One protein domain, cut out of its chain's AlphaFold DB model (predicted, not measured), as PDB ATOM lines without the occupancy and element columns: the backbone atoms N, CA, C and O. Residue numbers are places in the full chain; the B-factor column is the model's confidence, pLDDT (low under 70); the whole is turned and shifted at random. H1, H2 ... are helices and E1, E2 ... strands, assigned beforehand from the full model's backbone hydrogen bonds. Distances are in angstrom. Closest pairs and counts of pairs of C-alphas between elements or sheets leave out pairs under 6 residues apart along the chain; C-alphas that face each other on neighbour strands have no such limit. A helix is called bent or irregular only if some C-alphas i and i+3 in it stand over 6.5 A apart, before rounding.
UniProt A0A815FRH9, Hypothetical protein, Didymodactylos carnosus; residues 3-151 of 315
ATOM      1  N   SER A   3      21.002  -8.798 -43.734       58.50
ATOM      2  CA  SER A   3      20.607  -8.855 -45.155       58.50
ATOM      3  C   SER A   3      19.098  -8.753 -45.385       58.50
ATOM      4  O   SER A   3      18.670  -8.122 -46.348       58.50
ATOM      5  N   ASP A   4      18.290  -9.340 -44.505       67.38
ATOM      6  CA  ASP A   4      16.869  -9.579 -44.797       67.38
ATOM      7  C   ASP A   4      16.014  -8.337 -44.524       67.38
ATOM      8  O   ASP A   4      15.000  -8.096 -45.178       67.38
ATOM      9  N   GLU A   5      16.429  -7.502 -43.574       67.62
ATOM     10  CA  GLU A   5      15.769  -6.230 -43.276       67.62
ATOM     11  C   GLU A   5      16.143  -5.122 -44.260       67.62
ATOM     12  O   GLU A   5      15.279  -4.334 -44.647       67.62
ATOM     13  N   ALA A   6      17.396  -5.091 -44.721       72.62
ATOM     14  CA  ALA A   6      17.814  -4.180 -45.782       72.62
ATOM     15  C   ALA A   6      17.025  -4.447 -47.076       72.62
ATOM     16  O   ALA A   6      16.513  -3.514 -47.691       72.62
ATOM     17  N   GLN A   7      16.816  -5.723 -47.427       79.38
ATOM     18  CA  GLN A   7      15.984  -6.113 -48.572       79.38
ATOM     19  C   GLN A   7      14.528  -5.637 -48.446       79.38
ATOM     20  O   GLN A   7      13.936  -5.215 -49.436       79.38
ATOM     21  N   LYS A   8      13.949  -5.635 -47.236       84.62
ATOM     22  CA  LYS A   8      12.578  -5.137 -47.002       84.62
ATOM     23  C   LYS A   8      12.438  -3.626 -47.192       84.62
ATOM     24  O   LYS A   8      11.338  -3.151 -47.471       84.62
ATOM     25  N   LEU A   9      13.517  -2.869 -47.002       88.75
ATOM     26  CA  LEU A   9      13.514  -1.412 -47.151       88.75
ATOM     27  C   LEU A   9      13.843  -0.947 -48.570       88.75
ATOM     28  O   LEU A   9      13.561   0.205 -48.898       88.75
ATOM     29  N   GLU A  10      14.369  -1.831 -49.414       90.25
ATOM     30  CA  GLU A  10      14.780  -1.508 -50.779       90.25
ATOM     31  C   GLU A  10      13.649  -0.937 -51.659       90.25
ATOM     32  O   GLU A  10      13.887   0.073 -52.324       90.25
ATOM     33  N   PRO A  11      12.401  -1.457 -51.624       93.25
ATOM     34  CA  PRO A  11      11.303  -0.849 -52.375       93.25
ATOM     35  C   PRO A  11      11.035   0.601 -51.962       93.25
ATOM     36  O   PRO A  11      10.875   1.464 -52.821       93.25
ATOM     37  N   LEU A  12      11.060   0.894 -50.654       93.50
ATOM     38  CA  LEU A  12      10.896   2.270 -50.187       93.50
ATOM     39  C   LEU A  12      12.088   3.135 -50.606       93.50
ATOM     40  O   LEU A  12      11.885   4.268 -51.022       93.50
ATOM     41  N   ARG A  13      13.322   2.629 -50.505       94.94
ATOM     42  CA  ARG A  13      14.521   3.367 -50.931       94.94
ATOM     43  C   ARG A  13      14.396   3.828 -52.386       94.94
ATOM     44  O   ARG A  13      14.642   4.995 -52.682       94.94
ATOM     45  N   LEU A  14      13.995   2.918 -53.275       96.06
ATOM     46  CA  LEU A  14      13.780   3.199 -54.696       96.06
ATOM     47  C   LEU A  14      12.678   4.239 -54.911       96.06
ATOM     48  O   LEU A  14      12.840   5.146 -55.725       96.06
ATOM     49  N   GLU A  15      11.586   4.140 -54.159       95.94
ATOM     50  CA  GLU A  15      10.481   5.092 -54.225       95.94
ATOM     51  C   GLU A  15      10.892   6.492 -53.741       95.94
ATOM     52  O   GLU A  15      10.605   7.483 -54.408       95.94
ATOM     53  N   LEU A  16      11.653   6.590 -52.647       95.25
ATOM     54  CA  LEU A  16      12.220   7.854 -52.167       95.25
ATOM     55  C   LEU A  16      13.220   8.450 -53.170       95.25
ATOM     56  O   LEU A  16      13.203   9.660 -53.399       95.25
ATOM     57  N   GLN A  17      14.054   7.622 -53.809       97.00
ATOM     58  CA  GLN A  17      14.955   8.068 -54.876       97.00
ATOM     59  C   GLN A  17      14.174   8.608 -56.080       97.00
ATOM     60  O   GLN A  17      14.557   9.625 -56.660       97.00
ATOM     61  N   LEU A  18      13.069   7.954 -56.451       96.06
ATOM     62  CA  LEU A  18      12.193   8.413 -57.524       96.06
ATOM     63  C   LEU A  18      11.561   9.769 -57.184       96.06
ATOM     64  O   LEU A  18      11.596  10.665 -58.023       96.06
ATOM     65  N   GLN A  19      11.054   9.949 -55.957       92.06
ATOM     66  CA  GLN A  19      10.519  11.235 -55.489       92.06
ATOM     67  C   GLN A  19      11.584  12.340 -55.541       92.06
ATOM     68  O   GLN A  19      11.323  13.420 -56.069       92.06
ATOM     69  N   ALA A  20      12.805  12.054 -55.073       90.56
ATOM     70  CA  ALA A  20      13.914  13.004 -55.130       90.56
ATOM     71  C   ALA A  20      14.236  13.442 -56.569       90.56
ATOM     72  O   ALA A  20      14.426  14.633 -56.811       90.56
ATOM     73  N   HIS A  21      14.228  12.515 -57.533       93.56
ATOM     74  CA  HIS A  21      14.398  12.853 -58.950       93.56
ATOM     75  C   HIS A  21      13.228  13.661 -59.516       93.56
ATOM     76  O   HIS A  21      13.457  14.678 -60.162       93.56
ATOM     77  N   GLN A  22      11.986  13.232 -59.281       91.31
ATOM     78  CA  GLN A  22      10.789  13.887 -59.823       91.31
ATOM     79  C   GLN A  22      10.647  15.335 -59.342       91.31
ATOM     80  O   GLN A  22      10.211  16.199 -60.100       91.31
ATOM     81  N   LEU A  23      11.041  15.601 -58.096       86.06
ATOM     82  CA  LEU A  23      10.938  16.914 -57.462       86.06
ATOM     83  C   LEU A  23      12.243  17.721 -57.535       86.06
ATOM     84  O   LEU A  23      12.334  18.794 -56.935       86.06
ATOM     85  N   ASN A  24      13.242  17.236 -58.286       88.44
ATOM     86  CA  ASN A  24      14.562  17.855 -58.438       88.44
ATOM     87  C   ASN A  24      15.234  18.194 -57.094       88.44
ATOM     88  O   ASN A  24      15.868  19.243 -56.938       88.44
ATOM     89  N   TRP A  25      15.094  17.317 -56.100       89.56
ATOM     90  CA  TRP A  25      15.810  17.460 -54.839       89.56
ATOM     91  C   TRP A  25      17.289  17.105 -55.036       89.56
ATOM     92  O   TRP A  25      17.600  16.119 -55.707       89.56
ATOM     93  N   PRO A  26      18.228  17.858 -54.436       92.00
ATOM     94  CA  PRO A  26      19.665  17.604 -54.531       92.00
ATOM     95  C   PRO A  26      20.073  16.448 -53.602       92.00
ATOM     96  O   PRO A  26      20.927  16.597 -52.728       92.00
ATOM     97  N   LEU A  27      19.418  15.299 -53.746       94.56
ATOM     98  CA  LEU A  27      19.501  14.182 -52.820       94.56
ATOM     99  C   LEU A  27      19.613  12.858 -53.575       94.56
ATOM    100  O   LEU A  27      18.794  12.535 -54.434       94.56
ATOM    101  N   HIS A  28      20.611  12.067 -53.201       97.56
ATOM    102  CA  HIS A  28      20.714  10.660 -53.550       97.56
ATOM    103  C   HIS A  28      20.452   9.810 -52.302       97.56
ATOM    104  O   HIS A  28      21.095  10.005 -51.268       97.56
ATOM    105  N   VAL A  29      19.504   8.883 -52.409       97.12
ATOM    106  CA  VAL A  29      19.069   7.952 -51.368       97.12
ATOM    107  C   VAL A  29      19.859   6.650 -51.504       97.12
ATOM    108  O   VAL A  29      19.587   5.802 -52.362       97.12
ATOM    109  N   GLY A  30      20.858   6.514 -50.637       95.44
ATOM    110  CA  GLY A  30      21.731   5.354 -50.538       95.44
ATOM    111  C   GLY A  30      21.079   4.174 -49.807       95.44
ATOM    112  O   GLY A  30      19.879   4.190 -49.518       95.44
ATOM    113  N   PRO A  31      21.851   3.109 -49.532       93.06
ATOM    114  CA  PRO A  31      21.327   1.892 -48.924       93.06
ATOM    115  C   PRO A  31      20.763   2.136 -47.511       93.06
ATOM    116  O   PRO A  31      21.169   3.085 -46.832       93.06
ATOM    117  N   PRO A  32      19.855   1.270 -47.028       90.50
ATOM    118  CA  PRO A  32      19.364   1.333 -45.654       90.50
ATOM    119  C   PRO A  32      20.498   1.161 -44.632       90.50
ATOM    120  O   PRO A  32      21.383   0.322 -44.817       90.50
ATOM    121  N   LEU A  33      20.449   1.905 -43.525       86.12
ATOM    122  CA  LEU A  33      21.369   1.705 -42.402       86.12
ATOM    123  C   LEU A  33      20.872   0.541 -41.526       86.12
ATOM    124  O   LEU A  33      19.707   0.484 -41.141       86.12
ATOM    125  N   SER A  34      21.760  -0.410 -41.226       59.44
ATOM    126  CA  SER A  34      21.434  -1.767 -40.753       59.44
ATOM    127  C   SER A  34      21.008  -1.907 -39.281       59.44
ATOM    128  O   SER A  34      20.952  -3.027 -38.785       59.44
ATOM    129  N   ASN A  35      20.723  -0.816 -38.566       56.25
ATOM    130  CA  ASN A  35      20.367  -0.868 -37.144       56.25
ATOM    131  C   ASN A  35      18.924  -0.406 -36.942       56.25
ATOM    132  O   ASN A  35      18.660   0.776 -36.723       56.25
ATOM    133  N   GLN A  36      17.991  -1.351 -37.043       49.31
ATOM    134  CA  GLN A  36      16.567  -1.101 -36.867       49.31
ATOM    135  C   GLN A  36      16.185  -1.194 -35.387       49.31
ATOM    136  O   GLN A  36      16.100  -2.275 -34.811       49.31
ATOM    137  N   GLY A  37      15.945  -0.041 -34.768       49.22
ATOM    138  CA  GLY A  37      14.956   0.072 -33.695       49.22
ATOM    139  C   GLY A  37      13.656   0.665 -34.244       49.22
ATOM    140  O   GLY A  37      13.517   0.850 -35.453       49.22
ATOM    141  N   ALA A  38      12.699   1.004 -33.378       53.25
ATOM    142  CA  ALA A  38      11.380   1.559 -33.733       53.25
ATOM    143  C   ALA A  38      11.413   2.944 -34.439       53.25
ATOM    144  O   ALA A  38      10.371   3.549 -34.702       53.25
ATOM    145  N   PHE A  39      12.606   3.409 -34.795       59.75
ATOM    146  CA  PHE A  39      13.035   4.780 -35.046       59.75
ATOM    147  C   PHE A  39      12.856   5.217 -36.509       59.75
ATOM    148  O   PHE A  39      13.676   5.934 -37.075       59.75
ATOM    149  N   GLY A  40      11.792   4.752 -37.163       68.81
ATOM    150  CA  GLY A  40      11.552   5.012 -38.585       68.81
ATOM    151  C   GLY A  40      12.478   4.230 -39.523       68.81
ATOM    152  O   GLY A  40      13.050   3.205 -39.158       68.81
ATOM    153  N   ARG A  41      12.558   4.664 -40.784       89.56
ATOM    154  CA  ARG A  41      13.350   3.997 -41.832       89.56
ATOM    155  C   ARG A  41      14.509   4.903 -42.218       89.56
ATOM    156  O   ARG A  41      14.281   5.987 -42.752       89.56
ATOM    157  N   VAL A  42      15.729   4.468 -41.915       91.44
ATOM    158  CA  VAL A  42      16.935   5.293 -42.041       91.44
ATOM    159  C   VAL A  42      17.816   4.782 -43.174       91.44
ATOM    160  O   VAL A  42      18.087   3.584 -43.275       91.44
ATOM    161  N   PHE A  43      18.282   5.698 -44.014       93.88
ATOM    162  CA  PHE A  43      19.107   5.426 -45.182       93.88
ATOM    163  C   PHE A  43      20.375   6.271 -45.138       93.88
ATOM    164  O   PHE A  43      20.378   7.394 -44.621       93.88
ATOM    165  N   ASP A  44      21.449   5.728 -45.701       94.50
ATOM    166  CA  ASP A  44      22.591   6.539 -46.094       94.50
ATOM    167  C   ASP A  44      22.185   7.470 -47.245       94.50
ATOM    168  O   ASP A  44      21.202   7.222 -47.951       94.50
ATOM    169  N   GLY A  45      22.938   8.536 -47.470       96.12
ATOM    170  CA  GLY A  45      22.635   9.455 -48.553       96.12
ATOM    171  C   GLY A  45      23.767  10.405 -48.899       96.12
ATOM    172  O   GLY A  45      24.743  10.564 -48.164       96.12
ATOM    173  N   LEU A  46      23.598  11.065 -50.040       97.38
ATOM    174  CA  LEU A  46      24.515  12.080 -50.542       97.38
ATOM    175  C   LEU A  46      23.718  13.316 -50.961       97.38
ATOM    176  O   LEU A  46      22.800  13.224 -51.779       97.38
ATOM    177  N   TRP A  47      24.079  14.475 -50.421       95.31
ATOM    178  CA  TRP A  47      23.562  15.754 -50.886       95.31
ATOM    179  C   TRP A  47      24.305  16.155 -52.160       95.31
ATOM    180  O   TRP A  47      25.459  16.584 -52.122       95.31
ATOM    181  N   THR A  48      23.673  15.971 -53.316       93.88
ATOM    182  CA  THR A  48      24.368  15.945 -54.611       93.88
ATOM    183  C   THR A  48      24.947  17.298 -55.016       93.88
ATOM    184  O   THR A  48      25.952  17.335 -55.724       93.88
ATOM    185  N   SER A  49      24.385  18.412 -54.536       89.88
ATOM    186  CA  SER A  49      24.888  19.748 -54.878       89.88
ATOM    187  C   SER A  49      26.211  20.098 -54.189       89.88
ATOM    188  O   SER A  49      26.946  20.934 -54.699       89.88
ATOM    189  N   THR A  50      26.505  19.496 -53.033       91.88
ATOM    190  CA  THR A  50      27.722  19.761 -52.239       91.88
ATOM    191  C   THR A  50      28.595  18.524 -52.055       91.88
ATOM    192  O   THR A  50      29.679  18.629 -51.496       91.88
ATOM    193  N   GLN A  51      28.143  17.357 -52.530       95.12
ATOM    194  CA  GLN A  51      28.788  16.057 -52.318       95.12
ATOM    195  C   GLN A  51      28.958  15.701 -50.827       95.12
ATOM    196  O   GLN A  51      29.835  14.927 -50.453       95.12
ATOM    197  N   GLU A  52      28.104  16.248 -49.960       93.31
ATOM    198  CA  GLU A  52      28.145  15.981 -48.522       93.31
ATOM    199  C   GLU A  52      27.390  14.696 -48.179       93.31
ATOM    200  O   GLU A  52      26.252  14.491 -48.613       93.31
ATOM    201  N   ALA A  53      27.995  13.844 -47.350       95.00
ATOM    202  CA  ALA A  53      27.322  12.666 -46.819       95.00
ATOM    203  C   ALA A  53      26.223  13.070 -45.821       95.00
ATOM    204  O   ALA A  53      26.441  13.881 -44.915       95.00
ATOM    205  N   VAL A  54      25.045  12.468 -45.963       95.38
ATOM    206  CA  VAL A  54      23.864  12.755 -45.141       95.38
ATOM    207  C   VAL A  54      23.213  11.470 -44.651       95.38
ATOM    208  O   VAL A  54      23.451  10.389 -45.182       95.38
ATOM    209  N   VAL A  55      22.377  11.593 -43.627       94.88
ATOM    210  CA  VAL A  55      21.482  10.530 -43.171       94.88
ATOM    211  C   VAL A  55      20.055  10.941 -43.495       94.88
ATOM    212  O   VAL A  55      19.647  12.067 -43.216       94.88
ATOM    213  N   ILE A  56      19.296  10.025 -44.086       95.06
ATOM    214  CA  ILE A  56      17.919  10.258 -44.514       95.06
ATOM    215  C   ILE A  56      17.011   9.431 -43.616       95.06
ATOM    216  O   ILE A  56      17.046   8.204 -43.659       95.06
ATOM    217  N   LYS A  57      16.180  10.091 -42.814       94.50
ATOM    218  CA  LYS A  57      15.164   9.436 -41.991       94.50
ATOM    219  C   LYS A  57      13.796   9.648 -42.618       94.50
ATOM    220  O   LYS A  57      13.320  10.778 -42.671       94.50
ATOM    221  N   TYR A  58      13.156   8.572 -43.062       93.62
ATOM    222  CA  TYR A  58      11.759   8.585 -43.486       93.62
ATOM    223  C   TYR A  58      10.844   8.103 -42.358       93.62
ATOM    224  O   TYR A  58      11.090   7.060 -41.740       93.62
ATOM    225  N   GLN A  59       9.744   8.824 -42.154       91.81
ATOM    226  CA  GLN A  59       8.719   8.498 -41.170       91.81
ATOM    227  C   GLN A  59       7.323   8.746 -41.753       91.81
ATOM    228  O   GLN A  59       7.095   9.703 -42.491       91.81
ATOM    229  N   ARG A  60       6.367   7.875 -41.416       91.00
ATOM    230  CA  ARG A  60       4.956   8.064 -41.785       91.00
ATOM    231  C   ARG A  60       4.287   9.063 -40.850       91.00
ATOM    232  O   ARG A  60       4.442   8.936 -39.637       91.00
ATOM    233  N   HIS A  61       3.433   9.930 -41.393       89.12
ATOM    234  CA  HIS A  61       2.633  10.883 -40.608       89.12
ATOM    235  C   HIS A  61       1.801  10.185 -39.528       89.12
ATOM    236  O   HIS A  61       1.714  10.657 -38.400       89.12
ATOM    237  N   SER A  62       1.261   9.000 -39.839       88.56
ATOM    238  CA  SER A  62       0.451   8.191 -38.914       88.56
ATOM    239  C   SER A  62       1.215   7.653 -37.697       88.56
ATOM    240  O   SER A  62       0.609   7.050 -36.816       88.56
ATOM    241  N   ARG A  63       2.547   7.772 -37.682       87.00
ATOM    242  CA  ARG A  63       3.426   7.324 -36.594       87.00
ATOM    243  C   ARG A  63       4.121   8.484 -35.885       87.00
ATOM    244  O   ARG A  63       5.029   8.245 -35.099       87.00
ATOM    245  N   THR A  64       3.720   9.715 -36.174       87.38
ATOM    246  CA  THR A  64       4.282  10.914 -35.558       87.38
ATOM    247  C   THR A  64       3.190  11.567 -34.732       87.38
ATOM    248  O   THR A  64       2.118  11.890 -35.239       87.38
ATOM    249  N   ASN A  65       3.452  11.723 -33.441       84.94
ATOM    250  CA  ASN A  65       2.516  12.238 -32.438       84.94
ATOM    251  C   ASN A  65       2.942  13.610 -31.883       84.94
ATOM    252  O   ASN A  65       2.159  14.247 -31.177       84.94
ATOM    253  N   ARG A  66       4.160  14.071 -32.195       86.81
ATOM    254  CA  ARG A  66       4.716  15.350 -31.746       86.81
ATOM    255  C   ARG A  66       5.054  16.246 -32.932       86.81
ATOM    256  O   ARG A  66       5.912  15.921 -33.754       86.81
ATOM    257  N   TYR A  67       4.396  17.398 -32.982       88.06
ATOM    258  CA  TYR A  67       4.610  18.425 -33.994       88.06
ATOM    259  C   TYR A  67       4.819  19.784 -33.332       88.06
ATOM    260  O   TYR A  67       4.302  20.039 -32.247       88.06
ATOM    261  N   VAL A  68       5.537  20.659 -34.026       86.62
ATOM    262  CA  VAL A  68       5.628  22.092 -33.733       86.62
ATOM    263  C   VAL A  68       5.188  22.886 -34.956       86.62
ATOM    264  O   VAL A  68       5.058  22.335 -36.054       86.62
ATOM    265  N   THR A  69       4.962  24.182 -34.789       84.94
ATOM    266  CA  THR A  69       4.565  25.048 -35.896       84.94
ATOM    267  C   THR A  69       5.777  25.539 -36.686       84.94
ATOM    268  O   THR A  69       6.904  25.604 -36.195       84.94
ATOM    269  N   MET A  70       5.547  25.952 -37.931       80.31
ATOM    270  CA  MET A  70       6.582  26.603 -38.736       80.31
ATOM    271  C   MET A  70       7.049  27.930 -38.124       80.31
ATOM    272  O   MET A  70       8.207  28.315 -38.287       80.31
ATOM    273  N   LEU A  71       6.157  28.619 -37.403       80.12
ATOM    274  CA  LEU A  71       6.478  29.854 -36.691       80.12
ATOM    275  C   LEU A  71       7.534  29.605 -35.610       80.12
ATOM    276  O   LEU A  71       8.437  30.423 -35.450       80.12
ATOM    277  N   ASP A  72       7.496  28.446 -34.948       82.75
ATOM    278  CA  ASP A  72       8.500  28.068 -33.948       82.75
ATOM    279  C   ASP A  72       9.895  27.924 -34.581       82.75
ATOM    280  O   ASP A  72      10.886  28.392 -34.018       82.75
ATOM    281  N   ILE A  73       9.990  27.353 -35.791       80.94
ATOM    282  CA  ILE A  73      11.259  27.284 -36.540       80.94
ATOM    283  C   ILE A  73      11.726  28.676 -36.976       80.94
ATOM    284  O   ILE A  73      12.918  28.986 -36.906       80.94
ATOM    285  N   GLN A  74      10.816  29.521 -37.462       80.12
ATOM    286  CA  GLN A  74      11.162  30.883 -37.876       80.12
ATOM    287  C   GLN A  74      11.666  31.715 -36.691       80.12
ATOM    288  O   GLN A  74      12.647  32.444 -36.837       80.12
ATOM    289  N   SER A  75      11.054  31.536 -35.516       79.88
ATOM    290  CA  SER A  75      11.482  32.153 -34.261       79.88
ATOM    291  C   SER A  75      12.905  31.738 -33.873       79.88
ATOM    292  O   SER A  75      13.728  32.595 -33.564       79.88
ATOM    293  N   LEU A  76      13.263  30.449 -34.006       77.44
ATOM    294  CA  LEU A  76      14.642  29.993 -33.766       77.44
ATOM    295  C   LEU A  76      15.674  30.748 -34.618       77.44
ATOM    296  O   LEU A  76      16.776  31.021 -34.148       77.44
ATOM    297  N   LYS A  77      15.335  31.084 -35.870       68.94
ATOM    298  CA  LYS A  77      16.242  31.805 -36.774       68.94
ATOM    299  C   LYS A  77      16.396  33.271 -36.397       68.94
ATOM    300  O   LYS A  77      17.520  33.764 -36.344       68.94
ATOM    301  N   SER A  78      15.281  33.962 -36.151       67.44
ATOM    302  CA  SER A  78      15.308  35.384 -35.780       67.44
ATOM    303  C   SER A  78      15.972  35.609 -34.422       67.44
ATOM    304  O   SER A  78      16.520  36.678 -34.176       67.44
ATOM    305  N   GLN A  79      15.977  34.579 -33.577       66.12
ATOM    306  CA  GLN A  79      16.541  34.591 -32.239       66.12
ATOM    307  C   GLN A  79      17.800  33.727 -32.118       66.12
ATOM    308  O   GLN A  79      18.070  33.253 -31.027       66.12
ATOM    309  N   SER A  80      18.569  33.484 -33.186       61.66
ATOM    310  CA  SER A  80      19.665  32.489 -33.174       61.66
ATOM    311  C   SER A  80      20.634  32.588 -31.978       61.66
ATOM    312  O   SER A  80      21.021  31.555 -31.440       61.66
ATOM    313  N   GLU A  81      20.937  33.788 -31.472       56.44
ATOM    314  CA  GLU A  81      21.703  33.969 -30.227       56.44
ATOM    315  C   GLU A  81      20.924  33.502 -28.978       56.44
ATOM    316  O   GLU A  81      21.439  32.724 -28.177       56.44
ATOM    317  N   GLN A  82      19.647  33.874 -28.839       57.50
ATOM    318  CA  GLN A  82      18.767  33.466 -27.727       57.50
ATOM    319  C   GLN A  82      18.306  32.004 -27.800       57.50
ATOM    320  O   GLN A  82      18.079  31.376 -26.764       57.50
ATOM    321  N   ALA A  83      18.224  31.437 -29.006       55.44
ATOM    322  CA  ALA A  83      17.932  30.033 -29.258       55.44
ATOM    323  C   ALA A  83      18.976  29.125 -28.593       55.44
ATOM    324  O   ALA A  83      18.645  28.005 -28.189       55.44
ATOM    325  N   CYS A  84      20.203  29.637 -28.442       60.00
ATOM    326  CA  CYS A  84      21.309  28.975 -27.765       60.00
ATOM    327  C   CYS A  84      21.479  29.445 -26.311       60.00
ATOM    328  O   CYS A  84      22.000  28.693 -25.486       60.00
ATOM    329  N   THR A  85      21.021  30.657 -25.966       51.56
ATOM    330  CA  THR A  85      21.189  31.243 -24.631       51.56
ATOM    331  C   THR A  85      19.894  31.267 -23.814       51.56
ATOM    332  O   THR A  85      19.242  32.294 -23.654       51.56
ATOM    333  N   HIS A  86      19.581  30.148 -23.165       49.00
ATOM    334  CA  HIS A  86      19.210  30.197 -21.738       49.00
ATOM    335  C   HIS A  86      20.395  29.724 -20.872       49.00
ATOM    336  O   HIS A  86      20.269  29.149 -19.789       49.00
ATOM    337  N   THR A  87      21.602  29.986 -21.373       39.44
ATOM    338  CA  THR A  87      22.855  29.948 -20.637       39.44
ATOM    339  C   THR A  87      23.196  31.355 -20.150       39.44
ATOM    340  O   THR A  87      23.781  32.120 -20.918       39.44
ATOM    341  N   PRO A  88      22.914  31.739 -18.888       31.59
ATOM    342  CA  PRO A  88      23.764  32.743 -18.277       31.59
ATOM    343  C   PRO A  88      25.158  32.103 -18.220       31.59
ATOM    344  O   PRO A  88      25.317  31.010 -17.674       31.59
ATOM    345  N   TYR A  89      26.129  32.756 -18.855       32.59
ATOM    346  CA  TYR A  89      27.538  32.362 -18.950       32.59
ATOM    347  C   TYR A  89      27.833  31.161 -19.863       32.59
ATOM    348  O   TYR A  89      27.827  30.013 -19.431       32.59
ATOM    349  N   MET A  90      28.126  31.451 -21.136       29.77
ATOM    350  CA  MET A  90      29.421  31.172 -21.787       29.77
ATOM    351  C   MET A  90      29.288  31.470 -23.293       29.77
ATOM    352  O   MET A  90      28.815  30.638 -24.060       29.77
ATOM    353  N   MET A  91      29.686  32.676 -23.714       26.73
ATOM    354  CA  MET A  91      29.956  32.956 -25.127       26.73
ATOM    355  C   MET A  91      31.266  32.255 -25.493       26.73
ATOM    356  O   MET A  91      32.334  32.666 -25.041       26.73
ATOM    357  N   LEU A  92      31.188  31.185 -26.279       31.11
ATOM    358  CA  LEU A  92      32.334  30.709 -27.045       31.11
ATOM    359  C   LEU A  92      32.349  31.511 -28.347       31.11
ATOM    360  O   LEU A  92      31.331  31.605 -29.025       31.11
ATOM    361  N   TYR A  93      33.485  32.143 -28.637       27.88
ATOM    362  CA  TYR A  93      33.705  32.918 -29.853       27.88
ATOM    363  C   TYR A  93      33.356  32.070 -31.083       27.88
ATOM    364  O   TYR A  93      33.959  31.021 -31.307       27.88
ATOM    365  N   PHE A  94      32.377  32.530 -31.859       32.19
ATOM    366  CA  PHE A  94      32.067  31.973 -33.168       32.19
ATOM    367  C   PHE A  94      33.126  32.465 -34.151       32.19
ATOM    368  O   PHE A  94      33.267  33.671 -34.366       32.19
ATOM    369  N   ASP A  95      33.879  31.535 -34.734       29.73
ATOM    370  CA  ASP A  95      34.640  31.828 -35.942       29.73
ATOM    371  C   ASP A  95      33.632  32.189 -37.044       29.73
ATOM    372  O   ASP A  95      32.623  31.499 -37.217       29.73
ATOM    373  N   GLN A  96      33.856  33.310 -37.733       29.78
ATOM    374  CA  GLN A  96      32.934  33.917 -38.698       29.78
ATOM    375  C   GLN A  96      32.894  33.150 -40.032       29.78
ATOM    376  O   GLN A  96      32.983  33.728 -41.116       29.78
ATOM    377  N   GLY A  97      32.730  31.830 -39.973       30.22
ATOM    378  CA  GLY A  97      32.274  31.041 -41.106       30.22
ATOM    379  C   GLY A  97      30.792  31.324 -41.302       30.22
ATOM    380  O   GLY A  97      29.975  30.907 -40.482       30.22
ATOM    381  N   GLY A  98      30.455  32.082 -42.347       31.14
ATOM    382  CA  GLY A  98      29.075  32.427 -42.682       31.14
ATOM    383  C   GLY A  98      28.149  31.217 -42.570       31.14
ATOM    384  O   GLY A  98      28.491  30.118 -43.011       31.14
ATOM    385  N   LEU A  99      26.984  31.423 -41.948       36.31
ATOM    386  CA  LEU A  99      25.914  30.430 -41.899       36.31
ATOM    387  C   LEU A  99      25.725  29.863 -43.317       36.31
ATOM    388  O   LEU A  99      25.546  30.663 -44.240       36.31
ATOM    389  N   PRO A 100      25.779  28.532 -43.528       38.19
ATOM    390  CA  PRO A 100      25.532  27.978 -44.850       38.19
ATOM    391  C   PRO A 100      24.184  28.498 -45.349       38.19
ATOM    392  O   PRO A 100      23.239  28.588 -44.566       38.19
ATOM    393  N   GLU A 101      24.092  28.880 -46.626       36.66
ATOM    394  CA  GLU A 101      22.828  29.286 -47.243       36.66
ATOM    395  C   GLU A 101      21.802  28.154 -47.079       36.66
ATOM    396  O   GLU A 101      21.733  27.208 -47.867       36.66
ATOM    397  N   TYR A 102      20.997  28.225 -46.021       40.28
ATOM    398  CA  TYR A 102      19.930  27.276 -45.767       40.28
ATOM    399  C   TYR A 102      18.806  27.560 -46.758       40.28
ATOM    400  O   TYR A 102      17.881  28.322 -46.464       40.28
ATOM    401  N   ARG A 103      18.849  26.921 -47.930       38.38
ATOM    402  CA  ARG A 103      17.654  26.763 -48.761       38.38
ATOM    403  C   ARG A 103      16.706  25.817 -48.035       38.38
ATOM    404  O   ARG A 103      16.726  24.607 -48.246       38.38
ATOM    405  N   LEU A 104      15.884  26.375 -47.149       43.25
ATOM    406  CA  LEU A 104      14.635  25.720 -46.789       43.25
ATOM    407  C   LEU A 104      13.828  25.639 -48.081       43.25
ATOM    408  O   LEU A 104      13.370  26.657 -48.599       43.25
ATOM    409  N   TYR A 105      13.707  24.434 -48.628       42.34
ATOM    410  CA  TYR A 105      12.696  24.176 -49.641       42.34
ATOM    411  C   TYR A 105      11.338  24.552 -49.040       42.34
ATOM    412  O   TYR A 105      11.139  24.318 -47.845       42.34
ATOM    413  N   PRO A 106      10.440  25.191 -49.806       40.69
ATOM    414  CA  PRO A 106       9.180  25.691 -49.277       40.69
ATOM    415  C   PRO A 106       8.426  24.559 -48.575       40.69
ATOM    416  O   PRO A 106       7.977  23.599 -49.199       40.69
ATOM    417  N   LEU A 107       8.337  24.671 -47.252       51.25
ATOM    418  CA  LEU A 107       7.611  23.747 -46.397       51.25
ATOM    419  C   LEU A 107       6.128  24.057 -46.597       51.25
ATOM    420  O   LEU A 107       5.649  25.101 -46.167       51.25
ATOM    421  N   GLN A 108       5.419  23.191 -47.323       49.62
ATOM    422  CA  GLN A 108       4.016  23.421 -47.687       49.62
ATOM    423  C   GLN A 108       3.056  23.331 -46.486       49.62
ATOM    424  O   GLN A 108       1.944  23.850 -46.560       49.62
ATOM    425  N   LYS A 109       3.479  22.721 -45.368       63.22
ATOM    426  CA  LYS A 109       2.676  22.596 -44.142       63.22
ATOM    427  C   LYS A 109       3.106  23.575 -43.055       63.22
ATOM    428  O   LYS A 109       4.289  23.816 -42.834       63.22
ATOM    429  N   SER A 110       2.113  24.082 -42.325       78.50
ATOM    430  CA  SER A 110       2.286  24.965 -41.165       78.50
ATOM    431  C   SER A 110       2.829  24.256 -39.921       78.50
ATOM    432  O   SER A 110       3.106  24.924 -38.926       78.50
ATOM    433  N   ILE A 111       3.000  22.931 -39.972       84.50
ATOM    434  CA  ILE A 111       3.530  22.105 -38.888       84.50
ATOM    435  C   ILE A 111       4.620  21.162 -39.392       84.50
ATOM    436  O   ILE A 111       4.596  20.718 -40.541       84.50
ATOM    437  N   VAL A 112       5.553  20.834 -38.505       88.62
ATOM    438  CA  VAL A 112       6.627  19.864 -38.736       88.62
ATOM    439  C   VAL A 112       6.812  18.974 -37.507       88.62
ATOM    440  O   VAL A 112       6.427  19.370 -36.407       88.62
ATOM    441  N   PRO A 113       7.421  17.792 -37.652       91.75
ATOM    442  CA  PRO A 113       7.777  16.948 -36.519       91.75
ATOM    443  C   PRO A 113       8.735  17.656 -35.557       91.75
ATOM    444  O   PRO A 113       9.664  18.345 -35.993       91.75
ATOM    445  N   VAL A 114       8.560  17.423 -34.255       92.38
ATOM    446  CA  VAL A 114       9.434  17.986 -33.210       92.38
ATOM    447  C   VAL A 114      10.908  17.618 -33.422       92.38
ATOM    448  O   VAL A 114      11.797  18.438 -33.211       92.38
ATOM    449  N   GLU A 115      11.175  16.418 -33.933       94.31
ATOM    450  CA  GLU A 115      12.528  15.947 -34.217       94.31
ATOM    451  C   GLU A 115      13.255  16.839 -35.233       94.31
ATOM    452  O   GLU A 115      14.434  17.152 -35.059       94.31
ATOM    453  N   TYR A 116      12.549  17.305 -36.271       92.75
ATOM    454  CA  TYR A 116      13.130  18.235 -37.237       92.75
ATOM    455  C   TYR A 116      13.440  19.584 -36.582       92.75
ATOM    456  O   TYR A 116      14.513  20.140 -36.808       92.75
ATOM    457  N   TYR A 117      12.547  20.080 -35.723       91.94
ATOM    458  CA  TYR A 117      12.776  21.309 -34.960       91.94
ATOM    459  C   TYR A 117      14.024  21.218 -34.076       91.94
ATOM    460  O   TYR A 117      14.860  22.123 -34.114       91.94
ATOM    461  N   VAL A 118      14.203  20.119 -33.333       92.75
ATOM    462  CA  VAL A 118      15.410  19.915 -32.514       92.75
ATOM    463  C   VAL A 118      16.654  19.850 -33.396       92.75
ATOM    464  O   VAL A 118      17.661  20.477 -33.074       92.75
ATOM    465  N   GLY A 119      16.580  19.163 -34.537       92.94
ATOM    466  CA  GLY A 119      17.689  19.110 -35.482       92.94
ATOM    467  C   GLY A 119      18.054  20.481 -36.059       92.94
ATOM    468  O   GLY A 119      19.236  20.799 -36.167       92.94
ATOM    469  N   VAL A 120      17.071  21.332 -36.379       90.19
ATOM    470  CA  VAL A 120      17.314  22.725 -36.801       90.19
ATOM    471  C   VAL A 120      17.945  23.524 -35.663       90.19
ATOM    472  O   VAL A 120      18.911  24.253 -35.889       90.19
ATOM    473  N   LYS A 121      17.455  23.356 -34.432       89.50
ATOM    474  CA  LYS A 121      18.043  23.990 -33.250       89.50
ATOM    475  C   LYS A 121      19.501  23.571 -33.050       89.50
ATOM    476  O   LYS A 121      20.321  24.428 -32.762       89.50
ATOM    477  N   ALA A 122      19.843  22.303 -33.267       90.00
ATOM    478  CA  ALA A 122      21.215  21.793 -33.171       90.00
ATOM    479  C   ALA A 122      22.137  22.332 -34.272       90.00
ATOM    480  O   ALA A 122      23.336  22.523 -34.070       90.00
ATOM    481  N   THR A 123      21.570  22.590 -35.448       87.19
ATOM    482  CA  THR A 123      22.271  23.226 -36.562       87.19
ATOM    483  C   THR A 123      22.591  24.694 -36.261       87.19
ATOM    484  O   THR A 123      23.686  25.157 -36.571       87.19
ATOM    485  N   LEU A 124      21.665  25.422 -35.630       84.31
ATOM    486  CA  LEU A 124      21.871  26.816 -35.215       84.31
ATOM    487  C   LEU A 124      22.757  26.924 -33.962       84.31
ATOM    488  O   LEU A 124      23.603  27.807 -33.875       84.31
ATOM    489  N   CYS A 125      22.596  25.996 -33.020       82.94
ATOM    490  CA  CYS A 125      23.317  25.935 -31.756       82.94
ATOM    491  C   CYS A 125      24.252  24.732 -31.748       82.94
ATOM    492  O   CYS A 125      23.899  23.668 -31.246       82.94
ATOM    493  N   GLN A 126      25.475  24.909 -32.250       75.38
ATOM    494  CA  GLN A 126      26.475  23.831 -32.315       75.38
ATOM    495  C   GLN A 126      26.842  23.238 -30.941       75.38
ATOM    496  O   GLN A 126      27.419  22.156 -30.863       75.38
ATOM    497  N   THR A 127      26.510  23.938 -29.853       79.69
ATOM    498  CA  THR A 127      26.667  23.467 -28.473       79.69
ATOM    499  C   THR A 127      25.582  22.483 -28.032       79.69
ATOM    500  O   THR A 127      25.771  21.807 -27.024       79.69
ATOM    501  N   LEU A 128      24.458  22.377 -28.755       85.81
ATOM    502  CA  LEU A 128      23.420  21.384 -28.491       85.81
ATOM    503  C   LEU A 128      23.908  20.015 -29.000       85.81
ATOM    504  O   LEU A 128      24.108  19.853 -30.205       85.81
ATOM    505  N   PRO A 129      24.087  19.009 -28.123       90.19
ATOM    506  CA  PRO A 129      24.646  17.714 -28.499       90.19
ATOM    507  C   PRO A 129      23.581  16.822 -29.152       90.19
ATOM    508  O   PRO A 129      23.192  15.791 -28.605       90.19
ATOM    509  N   ALA A 130      23.095  17.232 -30.320       92.06
ATOM    510  CA  ALA A 130      22.064  16.550 -31.090       92.06
ATOM    511  C   ALA A 130      22.449  16.447 -32.575       92.06
ATOM    512  O   ALA A 130      23.256  17.234 -33.076       92.06
ATOM    513  N   ALA A 131      21.868  15.479 -33.290       91.44
ATOM    514  CA  ALA A 131      22.016  15.397 -34.742       91.44
ATOM    515  C   ALA A 131      21.499  16.673 -35.424       91.44
ATOM    516  O   ALA A 131      20.378  17.120 -35.188       91.44
ATOM    517  N   GLN A 132      22.323  17.237 -36.300       92.12
ATOM    518  CA  GLN A 132      22.035  18.489 -36.991       92.12
ATOM    519  C   GLN A 132      21.185  18.234 -38.234       92.12
ATOM    520  O   GLN A 132      21.555  17.420 -39.085       92.12
ATOM    521  N   ALA A 133      20.058  18.933 -38.360       91.75
ATOM    522  CA  ALA A 133      19.206  18.829 -39.538       91.75
ATOM    523  C   ALA A 133      19.713  19.730 -40.671       91.75
ATOM    524  O   ALA A 133      20.040  20.903 -40.472       91.75
ATOM    525  N   LYS A 134      19.719  19.176 -41.881       91.81
ATOM    526  CA  LYS A 134      20.057  19.850 -43.133       91.81
ATOM    527  C   LYS A 134      18.808  20.271 -43.907       91.81
ATOM    528  O   LYS A 134      18.745  21.395 -44.395       91.81
ATOM    529  N   ALA A 135      17.820  19.385 -44.022       89.94
ATOM    530  CA  ALA A 135      16.603  19.633 -44.795       89.94
ATOM    531  C   ALA A 135      15.419  18.793 -44.295       89.94
ATOM    532  O   ALA A 135      15.597  17.822 -43.562       89.94
ATOM    533  N   TYR A 136      14.219  19.170 -44.725       90.38
ATOM    534  CA  TYR A 136      12.983  18.424 -44.518       90.38
ATOM    535  C   TYR A 136      12.187  18.410 -45.819       90.38
ATOM    536  O   TYR A 136      12.103  19.432 -46.503       90.38
ATOM    537  N   PHE A 137      11.574  17.271 -46.125       88.38
ATOM    538  CA  PHE A 137      10.699  17.101 -47.277       88.38
ATOM    539  C   PHE A 137       9.423  16.382 -46.851       88.38
ATOM    540  O   PHE A 137       9.485  15.266 -46.344       88.38
ATOM    541  N   ASP A 138       8.268  17.001 -47.071       87.06
ATOM    542  CA  ASP A 138       6.988  16.309 -46.933       87.06
ATOM    543  C   ASP A 138       6.684  15.540 -48.223       87.06
ATOM    544  O   ASP A 138       6.861  16.073 -49.318       87.06
ATOM    545  N   ILE A 139       6.257  14.286 -48.098       87.00
ATOM    546  CA  ILE A 139       5.992  13.383 -49.219       87.00
ATOM    547  C   ILE A 139       4.575  12.835 -49.078       87.00
ATOM    548  O   ILE A 139       4.348  11.701 -48.643       87.00
ATOM    549  N   GLU A 140       3.597  13.658 -49.450       83.38
ATOM    550  CA  GLU A 140       2.178  13.326 -49.299       83.38
ATOM    551  C   GLU A 140       1.785  12.050 -50.045       83.38
ATOM    552  O   GLU A 140       1.033  11.238 -49.506       83.38
ATOM    553  N   SER A 141       2.365  11.823 -51.228       86.44
ATOM    554  CA  SER A 141       2.160  10.610 -52.030       86.44
ATOM    555  C   SER A 141       2.518   9.323 -51.279       86.44
ATOM    556  O   SER A 141       1.924   8.281 -51.540       86.44
ATOM    557  N   LEU A 142       3.438   9.396 -50.310       88.50
ATOM    558  CA  LEU A 142       3.854   8.272 -49.464       88.50
ATOM    559  C   LEU A 142       3.257   8.325 -48.054       88.50
ATOM    560  O   LEU A 142       3.619   7.505 -47.206       88.50
ATOM    561  N   GLY A 143       2.389   9.298 -47.765       89.25
ATOM    562  CA  GLY A 143       1.809   9.500 -46.439       89.25
ATOM    563  C   GLY A 143       2.855   9.733 -45.342       89.25
ATOM    564  O   GLY A 143       2.657   9.313 -44.197       89.25
ATOM    565  N   GLY A 144       3.988  10.357 -45.673       91.25
ATOM    566  CA  GLY A 144       5.092  10.560 -44.737       91.25
ATOM    567  C   GLY A 144       5.999  11.721 -45.114       91.25
ATOM    568  O   GLY A 144       5.687  12.501 -46.002       91.25
ATOM    569  N   TYR A 145       7.132  11.819 -44.433       91.00
ATOM    570  CA  TYR A 145       8.126  12.868 -44.626       91.00
ATOM    571  C   TYR A 145       9.547  12.306 -44.513       91.00
ATOM    572  O   TYR A 145       9.766  11.239 -43.932       91.00
ATOM    573  N   MET A 146      10.516  13.047 -45.045       92.62
ATOM    574  CA  MET A 146      11.945  12.836 -44.840       92.62
ATOM    575  C   MET A 146      12.544  13.967 -44.013       92.62
ATOM    576  O   MET A 146      12.342  15.143 -44.317       92.62
ATOM    577  N   ILE A 147      13.356  13.602 -43.026       93.56
ATOM    578  CA  ILE A 147      14.300  14.505 -42.373       93.56
ATOM    579  C   ILE A 147      15.702  14.136 -42.854       93.56
ATOM    580  O   ILE A 147      16.103  12.973 -42.791       93.56
ATOM    581  N   ILE A 148      16.443  15.128 -43.340       94.50
ATOM    582  CA  ILE A 148      17.833  14.976 -43.762       94.50
ATOM    583  C   ILE A 148      18.718  15.521 -42.654       94.50
ATOM    584  O   ILE A 148      18.633  16.706 -42.331       94.50
ATOM    585  N   PHE A 149      19.582  14.681 -42.103       94.25
ATOM    586  CA  PHE A 149      20.577  15.059 -41.107       94.25
ATOM    587  C   PHE A 149      21.974  15.073 -41.717       94.25
ATOM    588  O   PHE A 149      22.282  14.290 -42.621       94.25
ATOM    589  N   TYR A 150      22.849  15.924 -41.189       92.12
ATOM    590  CA  TYR A 150      24.280  15.774 -41.423       92.12
ATOM    591  C   TYR A 150      24.746  14.432 -40.858       92.12
ATOM    592  O   TYR A 150      24.403  14.064 -39.730       92.12
ATOM    593  N   LYS A 151      25.520  13.679 -41.645       91.44
ATOM    594  CA  LYS A 151      26.019  12.378 -41.205       91.44
ATOM    595  C   LYS A 151      27.081  12.572 -40.128       91.44
ATOM    596  O   LYS A 151      28.107  13.206 -40.361       91.44
TER     597      LYS A 151
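What this domain is: This is residues 3 to 151 of the 315 residues of the protein "Hypothetical protein" of Didymodactylos carnosus (UniProt A0A815FRH9). A strongly twisted sheet of five strands has the long helix H1 over one face, toward the E1 edge, and the shorter helix H4 over the opposite face, toward the E6 edge. Beyond H4, away from the sheet, H2 runs side by side with it and the short H3 follows, with the small two-stranded pairing of E4 and E5 near their beginning; a long loop, residues 85 to 110, winds from H3 back to E5 and makes the end of the model opposite H1. The printed part has 149 residues with four named helices and seven named strands, in the order H1 E1 E2 E3 E4 H2 H3 E5 H4 E6 E7. The large sheet has the order E1, E2, E3, E7, E6 and the small one E4, E5, both antiparallel; the class is mixed, helices and strands. The whole is compact, with a radius of gyration of the C-alphas of 16.2 A, yet elongated in outline, spanning 50 by 30 by 30 A.

How they stand to each other: The large sheet holds E1, residues 27 to 32, E2, residues 41 to 47, E3, residues 52 to 60, E7, residues 144 to 150, and E6, residues 133 to 139. E1, E2 and E3 form a meander, each strand the antiparallel neighbour of the one before. In the hairpin E1 and E2, N 30 and O 44 are 2.8 A apart, within hydrogen-bond range; in the hairpin E2 and E3, N 43 and O 56 are 2.8 A apart. E3 and E7 have N 57 and O 147 at 2.9 A, and the hairpin E6 and E7 has N 146 and O 137 at 2.8 A. H1, residues 3 to 22, is on the sheet at a height of 7.7 A, over E1 and E3, and only just not over E2, on which 2 of its C-alphas fall. It runs along the strands, at 5 degrees to E1 on the local plane; the closest C-alphas, of Gln 17 and Val 29, are 5.4 A apart. H4, residues 114 to 124, is on the opposite face at a height of 8.4 A, over E6, and runs along the strands at 21 degrees to E6 on the local plane. With H1 and H4 on its two faces the sheet makes three layers. H2, residues 70 to 78, touches H4 at a shallow tilt of 12 degrees, the same way, with the C-alphas of Ile 73 and Tyr 117 closest at 6.4 A. H3, residues 80 to 84, touches H4 at Ser 80 and Leu 124, whose C-alphas are 6.4 A apart. E4, residues 67 to 69, and E5, residues 111 to 113, are antiparallel, with N 68 and O 112 at 2.9 A. In H2 and H4 every O i to N i+4 pair is within hydrogen-bond range; in H1 14 of 16 are, and in H3 0 of 1, beside 1 of 2 O i to N i+3 pairs.

Where its parts are: E3 is 25.4 A long and E7 20.2 A; E2 is 18.0 A, E6 17.3 A and E1 14.7 A. H1 begins at C-alpha 3, at (20.607, -8.855, -45.155), and is 28.8 A long. It has a kink of 38 degrees near residue 10 and is only just irregular: C-alphas 8 and 11 are 7.0 A apart. H4 measures 15.4 A and H2 12.7 A. E7 ends at C-alpha 150, at (24.280, 15.774, -41.423).

The domain as a whole: The C-alphas farthest apart, of Asp 4 and Pro 88, are 50.4 A apart. The printed part has no cut. The link from H3 to E5, 26 residues, is long. The mean pLDDT of the printed part is 77.6; residues 3 to 5, 34 to 40 and 77 to 109 are under 70.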